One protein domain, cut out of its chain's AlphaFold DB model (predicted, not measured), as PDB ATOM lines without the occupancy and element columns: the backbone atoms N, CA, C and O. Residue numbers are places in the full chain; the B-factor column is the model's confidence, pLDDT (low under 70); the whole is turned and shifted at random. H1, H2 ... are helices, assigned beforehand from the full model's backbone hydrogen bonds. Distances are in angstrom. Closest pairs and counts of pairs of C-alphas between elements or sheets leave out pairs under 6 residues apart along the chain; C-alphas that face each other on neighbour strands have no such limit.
ATOM      1  N   ASP A  14     -23.237 -57.414 -11.109       79.81
ATOM      2  CA  ASP A  14     -24.422 -57.086 -11.916       79.81
ATOM      3  C   ASP A  14     -24.186 -55.953 -12.934       79.81
ATOM      4  O   ASP A  14     -24.700 -56.000 -14.051       79.81
ATOM      5  N   ILE A  15     -23.385 -54.931 -12.595       86.06
ATOM      6  CA  ILE A  15     -23.073 -53.830 -13.530       86.06
ATOM      7  C   ILE A  15     -22.224 -54.360 -14.683       86.06
ATOM      8  O   ILE A  15     -22.473 -54.024 -15.841       86.06
ATOM      9  N   VAL A  16     -21.222 -55.185 -14.373       87.94
ATOM     10  CA  VAL A  16     -20.344 -55.787 -15.385       87.94
ATOM     11  C   VAL A  16     -21.151 -56.675 -16.318       87.94
ATOM     12  O   VAL A  16     -21.016 -56.541 -17.534       87.94
ATOM     13  N   SER A  17     -22.020 -57.521 -15.769       88.81
ATOM     14  CA  SER A  17     -22.880 -58.417 -16.543       88.81
ATOM     15  C   SER A  17     -23.787 -57.651 -17.508       88.81
ATOM     16  O   SER A  17     -23.817 -57.971 -18.694       88.81
ATOM     17  N   LEU A  18     -24.436 -56.575 -17.054       91.44
ATOM     18  CA  LEU A  18     -25.275 -55.730 -17.912       91.44
ATOM     19  C   LEU A  18     -24.470 -55.044 -19.024       91.44
ATOM     20  O   LEU A  18     -24.904 -54.991 -20.174       91.44
ATOM     21  N   ILE A  19     -23.275 -54.540 -18.715       92.88
ATOM     22  CA  ILE A  19     -22.416 -53.915 -19.730       92.88
ATOM     23  C   ILE A  19     -21.958 -54.944 -20.759       92.88
ATOM     24  O   ILE A  19     -21.944 -54.645 -21.950       92.88
ATOM     25  N   ASN A  20     -21.603 -56.149 -20.320       91.56
ATOM     26  CA  ASN A  20     -21.173 -57.224 -21.206       91.56
ATOM     27  C   ASN A  20     -22.303 -57.650 -22.137       91.56
ATOM     28  O   ASN A  20     -22.086 -57.703 -23.343       91.56
ATOM     29  N   TYR A  21     -23.504 -57.827 -21.591       90.75
ATOM     30  CA  TYR A  21     -24.707 -58.101 -22.367       90.75
ATOM     31  C   TYR A  21     -24.941 -57.037 -23.448       90.75
ATOM     32  O   TYR A  21     -25.121 -57.360 -24.620       90.75
ATOM     33  N   LEU A  22     -24.856 -55.749 -23.094       92.88
ATOM     34  CA  LEU A  22     -24.995 -54.674 -24.078       92.88
ATOM     35  C   LEU A  22     -23.877 -54.711 -25.136       92.88
ATOM     36  O   LEU A  22     -24.148 -54.488 -26.314       92.88
ATOM     37  N   CYS A  23     -22.636 -55.016 -24.743       92.44
ATOM     38  CA  CYS A  23     -21.526 -55.162 -25.688       92.44
ATOM     39  C   CYS A  23     -21.767 -56.296 -26.692       92.44
ATOM     40  O   CYS A  23     -21.501 -56.127 -27.880       92.44
ATOM     41  N   GLU A  24     -22.260 -57.436 -26.216       90.44
ATOM     42  CA  GLU A  24     -22.568 -58.607 -27.040       90.44
ATOM     43  C   GLU A  24     -23.700 -58.309 -28.024       90.44
ATOM     44  O   GLU A  24     -23.577 -58.627 -29.205       90.44
ATOM     45  N   LEU A  25     -24.752 -57.613 -27.581       89.12
ATOM     46  CA  LEU A  25     -25.828 -57.166 -28.469       89.12
ATOM     47  C   LEU A  25     -25.328 -56.214 -29.556       89.12
ATOM     48  O   LEU A  25     -25.730 -56.334 -30.714       89.12
ATOM     49  N   ILE A  26     -24.461 -55.266 -29.197       88.88
ATOM     50  CA  ILE A  26     -23.875 -54.330 -30.157       88.88
ATOM     51  C   ILE A  26     -23.029 -55.078 -31.186       88.88
ATOM     52  O   ILE A  26     -23.181 -54.822 -32.381       88.88
ATOM     53  N   ALA A  27     -22.189 -56.012 -30.740       88.94
ATOM     54  CA  ALA A  27     -21.356 -56.802 -31.636       88.94
ATOM     55  C   ALA A  27     -22.195 -57.673 -32.577       88.94
ATOM     56  O   ALA A  27     -21.968 -57.656 -33.783       88.94
ATOM     57  N   ALA A  28     -23.207 -58.362 -32.046       85.75
ATOM     58  CA  ALA A  28     -24.062 -59.253 -32.822       85.75
ATOM     59  C   ALA A  28     -24.921 -58.521 -33.865       85.75
ATOM     60  O   ALA A  28     -25.179 -59.066 -34.933       85.75
ATOM     61  N   ARG A  29     -25.392 -57.303 -33.565       87.38
ATOM     62  CA  ARG A  29     -26.309 -56.567 -34.453       87.38
ATOM     63  C   ARG A  29     -25.623 -55.714 -35.507       87.38
ATOM     64  O   ARG A  29     -26.243 -55.430 -36.526       87.38
ATOM     65  N   ASN A  30     -24.412 -55.244 -35.232       84.81
ATOM     66  CA  ASN A  30     -23.792 -54.180 -36.023       84.81
ATOM     67  C   ASN A  30     -22.455 -54.603 -36.643       84.81
ATOM     68  O   ASN A  30     -21.742 -53.742 -37.147       84.81
ATOM     69  N   ASP A  31     -22.100 -55.891 -36.547       85.06
ATOM     70  CA  ASP A  31     -20.809 -56.445 -36.981       85.06
ATOM     71  C   ASP A  31     -19.614 -55.606 -36.484       85.06
ATOM     72  O   ASP A  31     -18.639 -55.341 -37.184       85.06
ATOM     73  N   PHE A  32     -19.726 -55.115 -35.243       85.81
ATOM     74  CA  PHE A  32     -18.764 -54.193 -34.649       85.81
ATOM     75  C   PHE A  32     -18.167 -54.770 -33.372       85.81
ATOM     76  O   PHE A  32     -18.830 -54.902 -32.341       85.81
ATOM     77  N   ILE A  33     -16.866 -55.042 -33.397       87.62
ATOM     78  CA  ILE A  33     -16.144 -55.495 -32.208       87.62
ATOM     79  C   ILE A  33     -15.809 -54.282 -31.340       87.62
ATOM     80  O   ILE A  33     -14.931 -53.487 -31.671       87.62
ATOM     81  N   ILE A  34     -16.474 -54.163 -30.188       88.56
ATOM     82  CA  ILE A  34     -16.183 -53.100 -29.219       88.56
ATOM     83  C   ILE A  34     -14.747 -53.251 -28.701       88.56
ATOM     84  O   ILE A  34     -14.428 -54.268 -28.071       88.56
ATOM     85  N   PRO A  35     -13.878 -52.237 -28.880       92.50
ATOM     86  CA  PRO A  35     -12.521 -52.300 -28.364       92.50
ATOM     87  C   PRO A  35     -12.508 -52.494 -26.850       92.50
ATOM     88  O   PRO A  35     -13.243 -51.833 -26.111       92.50
ATOM     89  N   LYS A  36     -11.612 -53.363 -26.370       90.31
ATOM     90  CA  LYS A  36     -11.470 -53.682 -24.940       90.31
ATOM     91  C   LYS A  36     -11.327 -52.431 -24.069       90.31
ATOM     92  O   LYS A  36     -11.898 -52.368 -22.983       90.31
ATOM     93  N   GLU A  37     -10.596 -51.432 -24.558       91.00
ATOM     94  CA  GLU A  37     -10.399 -50.169 -23.848       91.00
ATOM     95  C   GLU A  37     -11.696 -49.353 -23.747       91.00
ATOM     96  O   GLU A  37     -12.017 -48.861 -22.670       91.00
ATOM     97  N   LEU A  38     -12.501 -49.289 -24.814       91.44
ATOM     98  CA  LEU A  38     -13.800 -48.609 -24.787       91.44
ATOM     99  C   LEU A  38     -14.760 -49.281 -23.792       91.44
ATOM    100  O   LEU A  38     -15.412 -48.605 -22.997       91.44
ATOM    101  N   ARG A  39     -14.788 -50.621 -23.768       91.06
ATOM    102  CA  ARG A  39     -15.555 -51.397 -22.778       91.06
ATOM    103  C   ARG A  39     -15.090 -51.116 -21.347       91.06
ATOM    104  O   ARG A  39     -15.921 -50.894 -20.469       91.06
ATOM    105  N   LYS A  40     -13.775 -51.076 -21.105       90.44
ATOM    106  CA  LYS A  40     -13.206 -50.753 -19.785       90.44
ATOM    107  C   LYS A  40     -13.597 -49.343 -19.336       90.44
ATOM    108  O   LYS A  40     -14.004 -49.156 -18.191       90.44
ATOM    109  N   GLN A  41     -13.518 -48.360 -20.229       92.06
ATOM    110  CA  GLN A  41     -13.894 -46.982 -19.913       92.06
ATOM    111  C   GLN A  41     -15.396 -46.848 -19.636       92.06
ATOM    112  O   GLN A  41     -15.774 -46.163 -18.686       92.06
ATOM    113  N   ALA A  42     -16.243 -47.571 -20.370       91.56
ATOM    114  CA  ALA A  42     -17.678 -47.630 -20.107       91.56
ATOM    115  C   ALA A  42     -18.009 -48.221 -18.724       91.56
ATOM    116  O   ALA A  42     -18.862 -47.688 -18.011       91.56
ATOM    117  N   MET A  43     -17.299 -49.274 -18.302       90.38
ATOM    118  CA  MET A  43     -17.434 -49.835 -16.950       90.38
ATOM    119  C   MET A  43     -17.057 -48.811 -15.878       90.38
ATOM    120  O   MET A  43     -17.838 -48.559 -14.957       90.38
ATOM    121  N   LEU A  44     -15.897 -48.166 -16.021       88.56
ATOM    122  CA  LEU A  44     -15.442 -47.131 -15.088       88.56
ATOM    123  C   LEU A  44     -16.421 -45.951 -15.023       88.56
ATOM    124  O   LEU A  44     -16.726 -45.457 -13.932       88.56
ATOM    125  N   TYR A  45     -16.948 -45.532 -16.175       91.38
ATOM    126  CA  TYR A  45     -17.969 -44.496 -16.278       91.38
ATOM    127  C   TYR A  45     -19.227 -44.872 -15.491       91.38
ATOM    128  O   TYR A  45     -19.667 -44.096 -14.636       91.38
ATOM    129  N   ALA A  46     -19.776 -46.066 -15.729       89.38
ATOM    130  CA  ALA A  46     -21.005 -46.530 -15.092       89.38
ATOM    131  C   ALA A  46     -20.870 -46.600 -13.569       89.38
ATOM    132  O   ALA A  46     -21.727 -46.088 -12.850       89.38
ATOM    133  N   ILE A  47     -19.772 -47.170 -13.066       85.00
ATOM    134  CA  ILE A  47     -19.561 -47.326 -11.623       85.00
ATOM    135  C   ILE A  47     -19.348 -45.965 -10.952       85.00
ATOM    136  O   ILE A  47     -19.910 -45.701  -9.886       85.00
ATOM    137  N   THR A  48     -18.581 -45.074 -11.585       86.50
ATOM    138  CA  THR A  48     -18.366 -43.712 -11.075       86.50
ATOM    139  C   THR A  48     -19.685 -42.948 -10.992       86.50
ATOM    140  O   THR A  48     -19.964 -42.297  -9.984       86.50
ATOM    141  N   HIS A  49     -20.524 -43.046 -12.027       85.06
ATOM    142  CA  HIS A  49     -21.851 -42.437 -12.020       85.06
ATOM    143  C   HIS A  49     -22.774 -43.061 -10.975       85.06
ATOM    144  O   HIS A  49     -23.485 -42.327 -10.288       85.06
ATOM    145  N   TYR A  50     -22.724 -44.381 -10.802       82.31
ATOM    146  CA  TYR A  50     -23.513 -45.091  -9.803       82.31
ATOM    147  C   TYR A  50     -23.194 -44.615  -8.382       82.31
ATOM    148  O   TYR A  50     -24.108 -44.315  -7.611       82.31
ATOM    149  N   LYS A  51     -21.903 -44.482  -8.047       80.50
ATOM    150  CA  LYS A  51     -21.455 -43.957  -6.748       80.50
ATOM    151  C   LYS A  51     -21.917 -42.520  -6.535       80.50
ATOM    152  O   LYS A  51     -22.675 -42.270  -5.606       80.50
ATOM    153  N   LYS A  52     -21.593 -41.613  -7.468       82.94
ATOM    154  CA  LYS A  52     -22.010 -40.200  -7.394       82.94
ATOM    155  C   LYS A  52     -23.518 -40.040  -7.214       82.94
ATOM    156  O   LYS A  52     -23.960 -39.189  -6.454       82.94
ATOM    157  N   HIS A  53     -24.312 -40.849  -7.913       77.50
ATOM    158  CA  HIS A  53     -25.766 -40.814  -7.797       77.50
ATOM    159  C   HIS A  53     -26.256 -41.361  -6.445       77.50
ATOM    160  O   HIS A  53     -27.234 -40.858  -5.902       77.50
ATOM    161  N   THR A  54     -25.608 -42.387  -5.894       75.81
ATOM    162  CA  THR A  54     -25.947 -42.914  -4.561       75.81
ATOM    163  C   THR A  54     -25.652 -41.870  -3.482       75.81
ATOM    164  O   THR A  54     -26.502 -41.606  -2.634       75.81
ATOM    165  N   ASP A  55     -24.490 -41.220  -3.577       78.62
ATOM    166  CA  ASP A  55     -24.051 -40.187  -2.636       78.62
ATOM    167  C   ASP A  55     -24.961 -38.950  -2.694       78.62
ATOM    168  O   ASP A  55     -25.392 -38.445  -1.659       78.62
ATOM    169  N   ALA A  56     -25.307 -38.491  -3.903       78.81
ATOM    170  CA  ALA A  56     -26.068 -37.257  -4.111       78.81
ATOM    171  C   ALA A  56     -27.512 -37.309  -3.591       78.81
ATOM    172  O   ALA A  56     -28.034 -36.287  -3.157       78.81
ATOM    173  N   TYR A  57     -28.166 -38.470  -3.650       72.88
ATOM    174  CA  TYR A  57     -29.585 -38.583  -3.290       72.88
ATOM    175  C   TYR A  57     -29.822 -39.303  -1.961       72.88
ATOM    176  O   TYR A  57     -30.968 -39.432  -1.547       72.88
ATOM    177  N   THR A  58     -28.769 -39.808  -1.303       64.94
ATOM    178  CA  THR A  58     -28.864 -40.583  -0.046       64.94
ATOM    179  C   THR A  58     -29.827 -41.783  -0.135       64.94
ATOM    180  O   THR A  58     -30.220 -42.372   0.872       64.94
ATOM    181  N   VAL A  59     -30.203 -42.183  -1.353       58.53
ATOM    182  CA  VAL A  59     -31.079 -43.320  -1.616       58.53
ATOM    183  C   VAL A  59     -30.204 -44.561  -1.693       58.53
ATOM    184  O   VAL A  59     -29.428 -44.738  -2.635       58.53
ATOM    185  N   LYS A  60     -30.352 -45.456  -0.715       54.50
ATOM    186  CA  LYS A  60     -29.801 -46.810  -0.800       54.50
ATOM    187  C   LYS A  60     -30.654 -47.615  -1.775       54.50
ATOM    188  O   LYS A  60     -31.685 -48.167  -1.404       54.50
ATOM    189  N   VAL A  61     -30.246 -47.652  -3.040       53.62
ATOM    190  CA  VAL A  61     -30.869 -48.549  -4.019       53.62
ATOM    191  C   VAL A  61     -30.339 -49.959  -3.756       53.62
ATOM    192  O   VAL A  61     -29.159 -50.242  -3.983       53.62
ATOM    193  N   ASN A  62     -31.210 -50.825  -3.239       54.59
ATOM    194  CA  ASN A  62     -30.940 -52.248  -3.062       54.59
ATOM    195  C   ASN A  62     -31.039 -52.936  -4.431       54.59
ATOM    196  O   ASN A  62     -32.098 -53.426  -4.804       54.59
ATOM    197  N   GLY A  63     -29.954 -52.900  -5.205       67.25
ATOM    198  CA  GLY A  63     -29.852 -53.583  -6.499       67.25
ATOM    199  C   GLY A  63     -29.394 -52.680  -7.641       67.25
ATOM    200  O   GLY A  63     -29.358 -51.454  -7.521       67.25
ATOM    201  N   VAL A  64     -29.009 -53.305  -8.751       81.62
ATOM    202  CA  VAL A  64     -28.592 -52.622  -9.978       81.62
ATOM    203  C   VAL A  64     -29.777 -52.570 -10.940       81.62
ATOM    204  O   VAL A  64     -30.333 -53.595 -11.307       81.62
ATOM    205  N   ASP A  65     -30.177 -51.360 -11.329       87.38
ATOM    206  CA  ASP A  65     -31.294 -51.134 -12.252       87.38
ATOM    207  C   ASP A  65     -30.796 -51.225 -13.712       87.38
ATOM    208  O   ASP A  65     -29.974 -50.386 -14.114       87.38
ATOM    209  N   PRO A  66     -31.264 -52.203 -14.515       89.94
ATOM    210  CA  PRO A  66     -30.781 -52.411 -15.879       89.94
ATOM    211  C   PRO A  66     -31.044 -51.205 -16.781       89.94
ATOM    212  O   PRO A  66     -30.156 -50.790 -17.527       89.94
ATOM    213  N   TYR A  67     -32.205 -50.555 -16.649       93.81
ATOM    214  CA  TYR A  67     -32.548 -49.375 -17.443       93.81
ATOM    215  C   TYR A  67     -31.581 -48.225 -17.174       93.81
ATOM    216  O   TYR A  67     -31.190 -47.498 -18.089       93.81
ATOM    217  N   LYS A  68     -31.153 -48.066 -15.920       92.62
ATOM    218  CA  LYS A  68     -30.185 -47.037 -15.535       92.62
ATOM    219  C   LYS A  68     -28.812 -47.310 -16.141       92.62
ATOM    220  O   LYS A  68     -28.217 -46.404 -16.726       92.62
ATOM    221  N   ILE A  69     -28.331 -48.549 -16.032       93.44
ATOM    222  CA  ILE A  69     -27.025 -48.940 -16.575       93.44
ATOM    223  C   ILE A  69     -27.012 -48.813 -18.099       93.44
ATOM    224  O   ILE A  69     -26.120 -48.150 -18.626       93.44
ATOM    225  N   PHE A  70     -28.013 -49.351 -18.799       95.50
ATOM    226  CA  PHE A  70     -28.107 -49.237 -20.256       95.50
ATOM    227  C   PHE A  70     -28.195 -47.783 -20.716       95.50
ATOM    228  O   PHE A  70     -27.482 -47.403 -21.639       95.50
ATOM    229  N   SER A  71     -28.972 -46.938 -20.034       96.19
ATOM    230  CA  SER A  71     -29.067 -45.517 -20.396       96.19
ATOM    231  C   SER A  71     -27.737 -44.784 -20.246       96.19
ATOM    232  O   SER A  71     -27.368 -43.970 -21.087       96.19
ATOM    233  N   TRP A  72     -26.999 -45.036 -19.167       95.00
ATOM    234  CA  TRP A  72     -25.716 -44.371 -18.937       95.00
ATOM    235  C   TRP A  72     -24.638 -44.866 -19.892       95.00
ATOM    236  O   TRP A  72     -23.933 -44.059 -20.497       95.00
ATOM    237  N   VAL A  73     -24.519 -46.182 -20.026       95.56
ATOM    238  CA  VAL A  73     -23.468 -46.822 -20.819       95.56
ATOM    239  C   VAL A  73     -23.734 -46.663 -22.307       95.56
ATOM    240  O   VAL A  73     -22.816 -46.340 -23.048       95.56
ATOM    241  N   GLY A  74     -24.979 -46.814 -22.747       96.25
ATOM    242  CA  GLY A  74     -25.340 -46.651 -24.148       96.25
ATOM    243  C   GLY A  74     -25.114 -45.235 -24.665       96.25
ATOM    244  O   GLY A  74     -24.599 -45.064 -25.765       96.25
ATOM    245  N   LEU A  75     -25.400 -44.204 -23.859       95.81
ATOM    246  CA  LEU A  75     -25.093 -42.820 -24.248       95.81
ATOM    247  C   LEU A  75     -23.597 -42.511 -24.186       95.81
ATOM    248  O   LEU A  75     -23.112 -41.735 -25.004       95.81
ATOM    249  N   TYR A  76     -22.863 -43.120 -23.253       96.00
ATOM    250  CA  TYR A  76     -21.402 -43.052 -23.254       96.00
ATOM    251  C   TYR A  76     -20.825 -43.668 -24.540       96.00
ATOM    252  O   TYR A  76     -20.004 -43.056 -25.216       96.00
ATOM    253  N   PHE A  77     -21.308 -44.851 -24.914       95.69
ATOM    254  CA  PHE A  77     -20.937 -45.534 -26.147       95.69
ATOM    255  C   PHE A  77     -21.305 -44.734 -27.397       95.69
ATOM    256  O   PHE A  77     -20.479 -44.646 -28.302       95.69
ATOM    257  N   TYR A  78     -22.489 -44.122 -27.440       95.56
ATOM    258  CA  TYR A  78     -22.892 -43.227 -28.524       95.56
ATOM    259  C   TYR A  78     -21.914 -42.055 -28.676       95.56
ATOM    260  O   TYR A  78     -21.380 -41.845 -29.759       95.56
ATOM    261  N   ASP A  79     -21.639 -41.331 -27.589       95.50
ATOM    262  CA  ASP A  79     -20.768 -40.151 -27.596       95.50
ATOM    263  C   ASP A  79     -19.336 -40.490 -28.037       95.50
ATOM    264  O   ASP A  79     -18.768 -39.854 -28.926       95.50
ATOM    265  N   GLU A  80     -18.752 -41.542 -27.461       95.62
ATOM    266  CA  GLU A  80     -17.404 -41.981 -27.822       95.62
ATOM    267  C   GLU A  80     -17.323 -42.495 -29.259       95.62
ATOM    268  O   GLU A  80     -16.323 -42.261 -29.942       95.62
ATOM    269  N   SER A  81     -18.370 -43.167 -29.738       93.50
ATOM    270  CA  SER A  81     -18.405 -43.682 -31.108       93.50
ATOM    271  C   SER A  81     -18.621 -42.578 -32.126       93.50
ATOM    272  O   SER A  81     -17.979 -42.593 -33.172       93.50
ATOM    273  N   LEU A  82     -19.420 -41.565 -31.794       94.12
ATOM    274  CA  LEU A  82     -19.608 -40.392 -32.640       94.12
ATOM    275  C   LEU A  82     -18.277 -39.665 -32.863       94.12
ATOM    276  O   LEU A  82     -17.968 -39.267 -33.982       94.12
ATOM    277  N   LYS A  83     -17.456 -39.555 -31.811       93.81
ATOM    278  CA  LYS A  83     -16.130 -38.922 -31.865       93.81
ATOM    279  C   LYS A  83     -15.085 -39.740 -32.627       93.81
ATOM    280  O   LYS A  83     -14.198 -39.148 -33.235       93.81
ATOM    281  N   LYS A  84     -15.128 -41.075 -32.540       94.12
ATOM    282  CA  LYS A  84     -14.043 -41.959 -33.018       94.12
ATOM    283  C   LYS A  84     -14.349 -42.708 -34.312       94.12
ATOM    284  O   LYS A  84     -13.428 -42.973 -35.076       94.12
ATOM    285  N   TYR A  85     -15.606 -43.081 -34.528       93.06
ATOM    286  CA  TYR A  85     -16.030 -43.999 -35.591       93.06
ATOM    287  C   TYR A  85     -17.079 -43.391 -36.531       93.06
ATOM    288  O   TYR A  85     -17.348 -43.961 -37.584       93.06
ATOM    289  N   GLY A  86     -17.640 -42.230 -36.184       93.38
ATOM    290  CA  GLY A  86     -18.611 -41.510 -37.001       93.38
ATOM    291  C   GLY A  86     -20.069 -41.818 -36.653       93.38
ATOM    292  O   GLY A  86     -20.379 -42.611 -35.763       93.38
ATOM    293  N   THR A  87     -20.971 -41.130 -37.355       94.19
ATOM    294  CA  THR A  87     -22.409 -41.097 -37.050       94.19
ATOM    295  C   THR A  87     -23.077 -42.460 -37.177       94.19
ATOM    296  O   THR A  87     -23.851 -42.816 -36.296       94.19
ATOM    297  N   ASP A  88     -22.753 -43.243 -38.206       93.06
ATOM    298  CA  ASP A  88     -23.436 -44.518 -38.470       93.06
ATOM    299  C   ASP A  88     -23.196 -45.533 -37.343       93.06
ATOM    300  O   ASP A  88     -24.133 -46.145 -36.830       93.06
ATOM    301  N   VAL A  89     -21.944 -45.646 -36.879       93.81
ATOM    302  CA  VAL A  89     -21.578 -46.515 -35.748       93.81
ATOM    303  C   VAL A  89     -22.211 -46.015 -34.450       93.81
ATOM    304  O   VAL A  89     -22.729 -46.807 -33.661       93.81
ATOM    305  N   ALA A  90     -22.212 -44.699 -34.223       95.38
ATOM    306  CA  ALA A  90     -22.866 -44.121 -33.055       95.38
ATOM    307  C   ALA A  90     -24.372 -44.430 -33.051       95.38
ATOM    308  O   ALA A  90     -24.903 -44.943 -32.066       95.38
ATOM    309  N   ASP A  91     -25.057 -44.192 -34.167       95.44
ATOM    310  CA  ASP A  91     -26.485 -44.452 -34.311       95.44
ATOM    311  C   ASP A  91     -26.822 -45.928 -34.098       95.44
ATOM    312  O   ASP A  91     -27.770 -46.240 -33.372       95.44
ATOM    313  N   ALA A  92     -26.014 -46.833 -34.647       93.81
ATOM    314  CA  ALA A  92     -26.123 -48.270 -34.423       93.81
ATOM    315  C   ALA A  92     -26.060 -48.631 -32.924       93.81
ATOM    316  O   ALA A  92     -26.882 -49.402 -32.410       93.81
ATOM    317  N   PHE A  93     -25.141 -48.011 -32.181       95.50
ATOM    318  CA  PHE A  93     -24.989 -48.223 -30.740       95.50
ATOM    319  C   PHE A  93     -26.188 -47.701 -29.943       95.50
ATOM    320  O   PHE A  93     -26.691 -48.387 -29.044       95.50
ATOM    321  N   LEU A  94     -26.693 -46.512 -30.281       96.81
ATOM    322  CA  LEU A  94     -27.856 -45.939 -29.604       96.81
ATOM    323  C   LEU A  94     -29.134 -46.730 -29.903       96.81
ATOM    324  O   LEU A  94     -29.887 -47.036 -28.975       96.81
ATOM    325  N   LYS A  95     -29.359 -47.126 -31.162       96.19
ATOM    326  CA  LYS A  95     -30.482 -48.000 -31.541       96.19
ATOM    327  C   LYS A  95     -30.418 -49.319 -30.767       96.19
ATOM    328  O   LYS A  95     -31.414 -49.724 -30.170       96.19
ATOM    329  N   THR A  96     -29.240 -49.941 -30.686       95.25
ATOM    330  CA  THR A  96     -29.044 -51.194 -29.935       95.25
ATOM    331  C   THR A  96     -29.308 -51.021 -28.440       95.25
ATOM    332  O   THR A  96     -29.956 -51.867 -27.830       95.25
ATOM    333  N   THR A  97     -28.887 -49.898 -27.855       96.88
ATOM    334  CA  THR A  97     -29.173 -49.562 -26.451       96.88
ATOM    335  C   THR A  97     -30.677 -49.479 -26.191       96.88
ATOM    336  O   THR A  97     -31.181 -50.102 -25.258       96.88
ATOM    337  N   ILE A  98     -31.411 -48.734 -27.020       97.38
ATOM    338  CA  ILE A  98     -32.865 -48.558 -26.876       97.38
ATOM    339  C   ILE A  98     -33.591 -49.901 -27.032       97.38
ATOM    340  O   ILE A  98     -34.527 -50.192 -26.286       97.38
ATOM    341  N   LEU A  99     -33.137 -50.745 -27.960       94.00
ATOM    342  CA  LEU A  99     -33.682 -52.087 -28.151       94.00
ATOM    343  C   LEU A  99     -33.385 -53.012 -26.966       94.00
ATOM    344  O   LEU A  99     -34.279 -53.748 -26.562       94.00
ATOM    345  N   ALA A 100     -32.191 -52.945 -26.371       92.44
ATOM    346  CA  ALA A 100     -31.855 -53.703 -25.166       92.44
ATOM    347  C   ALA A 100     -32.783 -53.328 -23.998       92.44
ATOM    348  O   ALA A 100     -33.324 -54.199 -23.323       92.44
ATOM    349  N   MET A 101     -33.054 -52.033 -23.815       95.44
ATOM    350  CA  MET A 101     -34.004 -51.566 -22.803       95.44
ATOM    351  C   MET A 101     -35.439 -52.032 -23.096       95.44
ATOM    352  O   MET A 101     -36.151 -52.449 -22.187       95.44
ATOM    353  N   ASN A 102     -35.873 -52.017 -24.360       93.88
ATOM    354  CA  ASN A 102     -37.194 -52.532 -24.731       93.88
ATOM    355  C   ASN A 102     -37.291 -54.058 -24.583       93.88
ATOM    356  O   ASN A 102     -38.362 -54.579 -24.283       93.88
ATOM    357  N   ARG A 103     -36.177 -54.776 -24.754       88.25
ATOM    358  CA  ARG A 103     -36.098 -56.212 -24.491       88.25
ATOM    359  C   ARG A 103     -36.268 -56.518 -23.005       88.25
ATOM    360  O   ARG A 103     -37.037 -57.416 -22.684       88.25
ATOM    361  N   SER A 104     -35.643 -55.744 -22.117       89.44
ATOM    362  CA  SER A 104     -35.874 -55.876 -20.671       89.44
ATOM    363  C   SER A 104     -37.336 -55.625 -20.294       89.44
ATOM    364  O   SER A 104     -37.886 -56.373 -19.495       89.44
ATOM    365  N   LEU A 105     -38.006 -54.650 -20.925       89.56
ATOM    366  CA  LEU A 105     -39.452 -54.478 -20.740       89.56
ATOM    367  C   LEU A 105     -40.229 -55.722 -21.178       89.56
ATOM    368  O   LEU A 105     -41.144 -56.142 -20.474       89.56
ATOM    369  N   TRP A 106     -39.867 -56.316 -22.318       87.19
ATOM    370  CA  TRP A 106     -40.546 -57.503 -22.849       87.19
ATOM    371  C   TRP A 106     -40.431 -58.698 -21.905       87.19
ATOM    372  O   TRP A 106     -41.411 -59.411 -21.698       87.19
ATOM    373  N   GLU A 107     -39.279 -58.866 -21.262       84.06
ATOM    374  CA  GLU A 107     -39.060 -59.878 -20.221       84.06
ATOM    375  C   GLU A 107     -39.894 -59.606 -18.956       84.06
ATOM    376  O   GLU A 107     -40.298 -60.541 -18.270       84.06
ATOM    377  N   GLU A 108     -40.246 -58.342 -18.696       86.62
ATOM    378  CA  GLU A 108     -41.214 -57.923 -17.672       86.62
ATOM    379  C   GLU A 108     -42.686 -58.011 -18.148       86.62
ATOM    380  O   GLU A 108     -43.594 -57.555 -17.448       86.62
ATOM    381  N   GLY A 109     -42.951 -58.576 -19.335       86.56
ATOM    382  CA  GLY A 109     -44.293 -58.687 -19.921       86.56
ATOM    383  C   GLY A 109     -44.837 -57.374 -20.496       86.56
ATOM    384  O   GLY A 109     -46.051 -57.205 -20.623       86.56
ATOM    385  N   LYS A 110     -43.956 -56.420 -20.812       89.25
ATOM    386  CA  LYS A 110     -44.294 -55.064 -21.268       89.25
ATOM    387  C   LYS A 110     -43.565 -54.723 -22.558       89.25
ATOM    388  O   LYS A 110     -42.508 -55.248 -22.845       89.25
ATOM    389  N   GLN A 111     -44.077 -53.800 -23.359       88.56
ATOM    390  CA  GLN A 111     -43.344 -53.359 -24.545       88.56
ATOM    391  C   GLN A 111     -43.738 -51.939 -24.906       88.56
ATOM    392  O   GLN A 111     -44.909 -51.570 -24.813       88.56
ATOM    393  N   LEU A 112     -42.766 -51.138 -25.338       89.00
ATOM    394  CA  LEU A 112     -43.068 -49.858 -25.960       89.00
ATOM    395  C   LEU A 112     -43.388 -50.062 -27.446       89.00
ATOM    396  O   LEU A 112     -42.630 -50.744 -28.144       89.00
ATOM    397  N   PRO A 113     -44.460 -49.435 -27.964       89.62
ATOM    398  CA  PRO A 113     -44.733 -49.436 -29.396       89.62
ATOM    399  C   PRO A 113     -43.564 -48.838 -30.202       89.62
ATOM    400  O   PRO A 113     -42.944 -47.871 -29.737       89.62
ATOM    401  N   PRO A 114     -43.299 -49.319 -31.435       88.88
ATOM    402  CA  PRO A 114     -42.190 -48.841 -32.272       88.88
ATOM    403  C   PRO A 114     -42.149 -47.317 -32.454       88.88
ATOM    404  O   PRO A 114     -41.076 -46.711 -32.428       88.88
ATOM    405  N   LEU A 115     -43.317 -46.671 -32.545       92.69
ATOM    406  CA  LEU A 115     -43.432 -45.214 -32.636       92.69
ATOM    407  C   LEU A 115     -42.765 -44.496 -31.448       92.69
ATOM    408  O   LEU A 115     -42.075 -43.490 -31.636       92.69
ATOM    409  N   TYR A 116     -42.940 -45.011 -30.229       94.31
ATOM    410  CA  TYR A 116     -42.321 -44.434 -29.036       94.31
ATOM    411  C   TYR A 116     -40.818 -44.698 -29.000       94.31
ATOM    412  O   TYR A 116     -40.070 -43.800 -28.623       94.31
ATOM    413  N   LEU A 117     -40.357 -45.862 -29.466       95.31
ATOM    414  CA  LEU A 117     -38.925 -46.151 -29.600       95.31
ATOM    415  C   LEU A 117     -38.248 -45.178 -30.579       95.31
ATOM    416  O   LEU A 117     -37.221 -44.586 -30.245       95.31
ATOM    417  N   LYS A 118     -38.864 -44.930 -31.745       95.00
ATOM    418  CA  LYS A 118     -38.387 -43.945 -32.734       95.00
ATOM    419  C   LYS A 118     -38.357 -42.532 -32.149       95.00
ATOM    420  O   LYS A 118     -37.397 -41.791 -32.368       95.00
ATOM    421  N   LYS A 119     -39.374 -42.154 -31.369       95.38
ATOM    422  CA  LYS A 119     -39.419 -40.851 -30.689       95.38
ATOM    423  C   LYS A 119     -38.312 -40.714 -29.641       95.38
ATOM    424  O   LYS A 119     -37.612 -39.705 -29.649       95.38
ATOM    425  N   ILE A 120     -38.118 -41.726 -28.796       96.31
ATOM    426  CA  ILE A 120     -37.045 -41.765 -27.792       96.31
ATOM    427  C   ILE A 120     -35.680 -41.616 -28.470       96.31
ATOM    428  O   ILE A 120     -34.904 -40.751 -28.073       96.31
ATOM    429  N   TYR A 121     -35.418 -42.385 -29.530       96.44
ATOM    430  CA  TYR A 121     -34.182 -42.287 -30.313       96.44
ATOM    431  C   TYR A 121     -33.925 -40.855 -30.807       96.44
ATOM    432  O   TYR A 121     -32.861 -40.290 -30.543       96.44
ATOM    433  N   LYS A 122     -34.922 -40.225 -31.445       95.50
ATOM    434  CA  LYS A 122     -34.809 -38.845 -31.950       95.50
ATOM    435  C   LYS A 122     -34.560 -37.831 -30.829       95.50
ATOM    436  O   LYS A 122     -33.748 -36.925 -31.006       95.50
ATOM    437  N   MET A 123     -35.220 -37.984 -29.680       95.75
ATOM    438  CA  MET A 123     -35.037 -37.088 -28.532       95.75
ATOM    439  C   MET A 123     -33.647 -37.239 -27.908       95.75
ATOM    440  O   MET A 123     -32.987 -36.232 -27.674       95.75
ATOM    441  N   VAL A 124     -33.140 -38.462 -27.723       94.94
ATOM    442  CA  VAL A 124     -31.765 -38.671 -27.231       94.94
ATOM    443  C   VAL A 124     -30.743 -38.075 -28.198       94.94
ATOM    444  O   VAL A 124     -29.853 -37.342 -27.778       94.94
ATOM    445  N   LYS A 125     -30.886 -38.328 -29.504       93.56
ATOM    446  CA  LYS A 125     -29.977 -37.788 -30.528       93.56
ATOM    447  C   LYS A 125     -29.975 -36.255 -30.555       93.56
ATOM    448  O   LYS A 125     -28.958 -35.639 -30.864       93.56
ATOM    449  N   SER A 126     -31.096 -35.622 -30.205       92.25
ATOM    450  CA  SER A 126     -31.213 -34.162 -30.187       92.25
ATOM    451  C   SER A 126     -30.302 -33.487 -29.152       92.25
ATOM    452  O   SER A 126     -29.776 -32.410 -29.444       92.25
ATOM    453  N   ASP A 127     -30.010 -34.144 -28.021       88.06
ATOM    454  CA  ASP A 127     -29.057 -33.639 -27.020       88.06
ATOM    455  C   ASP A 127     -27.649 -33.487 -27.600       88.06
ATOM    456  O   ASP A 127     -26.970 -32.490 -27.359       88.06
ATOM    457  N   PHE A 128     -27.233 -34.447 -28.424       87.50
ATOM    458  CA  PHE A 128     -25.914 -34.455 -29.056       87.50
ATOM    459  C   PHE A 128     -25.826 -33.529 -30.277       87.50
ATOM    460  O   PHE A 128     -24.733 -33.147 -30.681       87.50
ATOM    461  N   ASN A 129     -26.969 -33.102 -30.822       87.00
ATOM    462  CA  ASN A 129     -27.060 -32.175 -31.954       87.00
ATOM    463  C   ASN A 129     -27.271 -30.710 -31.524       87.00
ATOM    464  O   ASN A 129     -27.756 -29.898 -32.313       87.00
ATOM    465  N   GLY A 130     -26.980 -30.368 -30.264       84.75
ATOM    466  CA  GLY A 130     -27.134 -29.006 -29.738       84.75
ATOM    467  C   GLY A 130     -28.589 -28.563 -29.536       84.75
ATOM    468  O   GLY A 130     -28.846 -27.380 -29.320       84.75
ATOM    469  N   LYS A 131     -29.551 -29.492 -29.583       88.50
ATOM    470  CA  LYS A 131     -30.989 -29.239 -29.384       88.50
ATOM    471  C   LYS A 131     -31.457 -29.732 -28.011       88.50
ATOM    472  O   LYS A 131     -32.507 -30.355 -27.888       88.50
ATOM    473  N   ALA A 132     -30.689 -29.413 -26.969       83.94
ATOM    474  CA  ALA A 132     -30.927 -29.888 -25.603       83.94
ATOM    475  C   ALA A 132     -32.307 -29.499 -25.026       83.94
ATOM    476  O   ALA A 132     -32.812 -30.177 -24.141       83.94
ATOM    477  N   SER A 133     -32.957 -28.443 -25.534       87.44
ATOM    478  CA  SER A 133     -34.301 -28.028 -25.089       87.44
ATOM    479  C   SER A 133     -35.410 -29.035 -25.412       87.44
ATOM    480  O   SER A 133     -36.472 -28.983 -24.797       87.44
ATOM    481  N   ILE A 134     -35.178 -29.935 -26.373       89.12
ATOM    482  CA  ILE A 134     -36.114 -30.998 -26.771       89.12
ATOM    483  C   ILE A 134     -35.542 -32.404 -26.536       89.12
ATOM    484  O   ILE A 134     -36.185 -33.397 -26.890       89.12
ATOM    485  N   GLY A 135     -34.345 -32.483 -25.955       90.75
ATOM    486  CA  GLY A 135     -33.695 -33.730 -25.590       90.75
ATOM    487  C   GLY A 135     -34.115 -34.236 -24.214       90.75
ATOM    488  O   GLY A 135     -34.805 -33.556 -23.456       90.75
ATOM    489  N   ILE A 136     -33.752 -35.484 -23.915       93.06
ATOM    490  CA  ILE A 136     -34.133 -36.162 -22.658       93.06
ATOM    491  C   ILE A 136     -32.924 -36.591 -21.825       93.06
ATOM    492  O   ILE A 136     -33.039 -36.855 -20.625       93.06
ATOM    493  N   GLY A 137     -31.752 -36.669 -22.443       91.94
ATOM    494  CA  GLY A 137     -30.509 -37.124 -21.856       91.94
ATOM    495  C   GLY A 137     -30.586 -38.541 -21.289       91.94
ATOM    496  O   GLY A 137     -31.573 -39.271 -21.405       91.94
ATOM    497  N   LYS A 138     -29.516 -38.932 -20.596       91.75
ATOM    498  CA  LYS A 138     -29.403 -40.261 -19.975       91.75
ATOM    499  C   LYS A 138     -30.404 -40.505 -18.848       91.75
ATOM    500  O   LYS A 138     -30.850 -41.630 -18.657       91.75
ATOM    501  N   ASN A 139     -30.769 -39.459 -18.108       90.81
ATOM    502  CA  ASN A 139     -31.719 -39.578 -17.004       90.81
ATOM    503  C   ASN A 139     -33.162 -39.650 -17.514       90.81
ATOM    504  O   ASN A 139     -33.939 -40.436 -16.982       90.81
ATOM    505  N   GLY A 140     -33.517 -38.884 -18.549       93.88
ATOM    506  CA  GLY A 140     -34.838 -38.980 -19.165       93.88
ATOM    507  C   GLY A 140     -35.025 -40.293 -19.920       93.88
ATOM    508  O   GLY A 140     -36.087 -40.895 -19.796       93.88
ATOM    509  N   LEU A 141     -33.991 -40.802 -20.605       96.56
ATOM    510  CA  LEU A 141     -34.022 -42.149 -21.191       96.56
ATOM    511  C   LEU A 141     -34.264 -43.222 -20.118       96.56
ATOM    512  O   LEU A 141     -35.159 -44.052 -20.269       96.56
ATOM    513  N   TYR A 142     -33.522 -43.156 -19.010       95.06
ATOM    514  CA  TYR A 142     -33.713 -44.046 -17.867       95.06
ATOM    515  C   TYR A 142     -35.152 -43.996 -17.344       95.06
ATOM    516  O   TYR A 142     -35.804 -45.034 -17.227       95.06
ATOM    517  N   LEU A 143     -35.654 -42.794 -17.045       94.31
ATOM    518  CA  LEU A 143     -36.988 -42.616 -16.484       94.31
ATOM    519  C   LEU A 143     -38.082 -43.055 -17.459       94.31
ATOM    520  O   LEU A 143     -39.046 -43.661 -17.014       94.31
ATOM    521  N   ALA A 144     -37.931 -42.840 -18.768       95.31
ATOM    522  CA  ALA A 144     -38.920 -43.272 -19.755       95.31
ATOM    523  C   ALA A 144     -39.167 -44.788 -19.694       95.31
ATOM    524  O   ALA A 144     -40.309 -45.234 -19.581       95.31
ATOM    525  N   PHE A 145     -38.095 -45.582 -19.702       95.81
ATOM    526  CA  PHE A 145     -38.208 -47.036 -19.610       95.81
ATOM    527  C   PHE A 145     -38.573 -47.505 -18.206       95.81
ATOM    528  O   PHE A 145     -39.416 -48.387 -18.065       95.81
ATOM    529  N   ARG A 146     -38.004 -46.898 -17.157       94.19
ATOM    530  CA  ARG A 146     -38.332 -47.292 -15.784       94.19
ATOM    531  C   ARG A 146     -39.788 -46.990 -15.432       94.19
ATOM    532  O   ARG A 146     -40.425 -47.788 -14.757       94.19
ATOM    533  N   SER A 147     -40.340 -45.879 -15.909       93.94
ATOM    534  CA  SER A 147     -41.762 -45.575 -15.754       93.94
ATOM    535  C   SER A 147     -42.628 -46.563 -16.534       93.94
ATOM    536  O   SER A 147     -43.573 -47.094 -15.961       93.94
ATOM    537  N   ALA A 148     -42.276 -46.889 -17.782       93.25
ATOM    538  CA  ALA A 148     -42.989 -47.911 -18.556       93.25
ATOM    539  C   ALA A 148     -42.986 -49.283 -17.852       93.25
ATOM    540  O   ALA A 148     -44.015 -49.950 -17.778       93.25
ATOM    541  N   SER A 149     -41.851 -49.648 -17.252       91.88
ATOM    542  CA  SER A 149     -41.645 -50.835 -16.411       91.88
ATOM    543  C   SER A 149     -42.557 -50.864 -15.174       91.88
ATOM    544  O   SER A 149     -42.900 -51.939 -14.689       91.88
ATOM    545  N   LEU A 150     -43.040 -49.718 -14.689       89.62
ATOM    546  CA  LEU A 150     -43.924 -49.625 -13.518       89.62
ATOM    547  C   LEU A 150     -45.405 -49.437 -13.872       89.62
ATOM    548  O   LEU A 150     -46.264 -49.754 -13.056       89.62
ATOM    549  N   CYS A 151     -45.728 -48.962 -15.075       86.50
ATOM    550  CA  CYS A 151     -47.114 -48.786 -15.503       86.50
ATOM    551  C   CYS A 151     -47.820 -50.137 -15.701       86.50
ATOM    552  O   CYS A 151     -47.253 -51.072 -16.271       86.50
TER     553      CYS A 151
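AT A GLANCE: This is residues 14 to 151 of the 168 residues of an uncharacterized protein of Epsilonproteobacteria bacterium (UniProt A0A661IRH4). The longest helix, H2, and H1 pack across one side of a four-helix bundle, H3 to H6, whose core is the side-by-side pair H3 and H4; H5 and H6 cover the other side. Residues 51 to 60, of which 51 to 57 belong to H2, stick out. The printed part has 138 residues with six named helices, H1 to H6 in chain order, and no named strand: all helix. It is compact and rounded, with a radius of gyration of the C-alphas of 14.3 A and spans of 37 by 34 by 31 A.

IN THESE COORDINATES: H2, residues 36 to 57, is 32.0 A long and begins at C-alpha 36 (-11.470, -53.682, -24.940). H1 is residues 14 to 30, H3 residues 66 to 84, 26.1 A, and H4 residues 87 to 107, 30.2 A. H5 is residues 114 to 128; H6, residues 137 to 150, ends at C-alpha 150 (-43.924, -49.625, -13.518).

HOW THE PARTS SIT: H2 touches H3 with residues 38 to 46 alone, closest C-alphas Ala 42 and Val 73, 5.9 A, at a steep tilt of 48 degrees. H1 touches H4, closest C-alphas Ile 26 and Thr 96, 6.0 A. H3 and H4, a hairpin, touch at a shallow tilt of 9 degrees, closest C-alphas Tyr 78 and Ala 90, 4.6 A. H3 to H6 form an up-and-down bundle, each helix running against the one before. The hairpin H5 and H6 touches at C-alphas Val 124 and Gly 137, the closest, 5.7 A. H2 is apart from H4, H5 and H6. Every O i to N i+4 pair is within hydrogen-bond range in H1, H2, H3, H4 and H6; in H5, 9 of 11.

THE WHOLE: The farthest C-alphas, Asp 31 and Thr 58, are 41.0 A apart. The printed part has no cut and no long link. Residues 58 to 63 are under pLDDT 70.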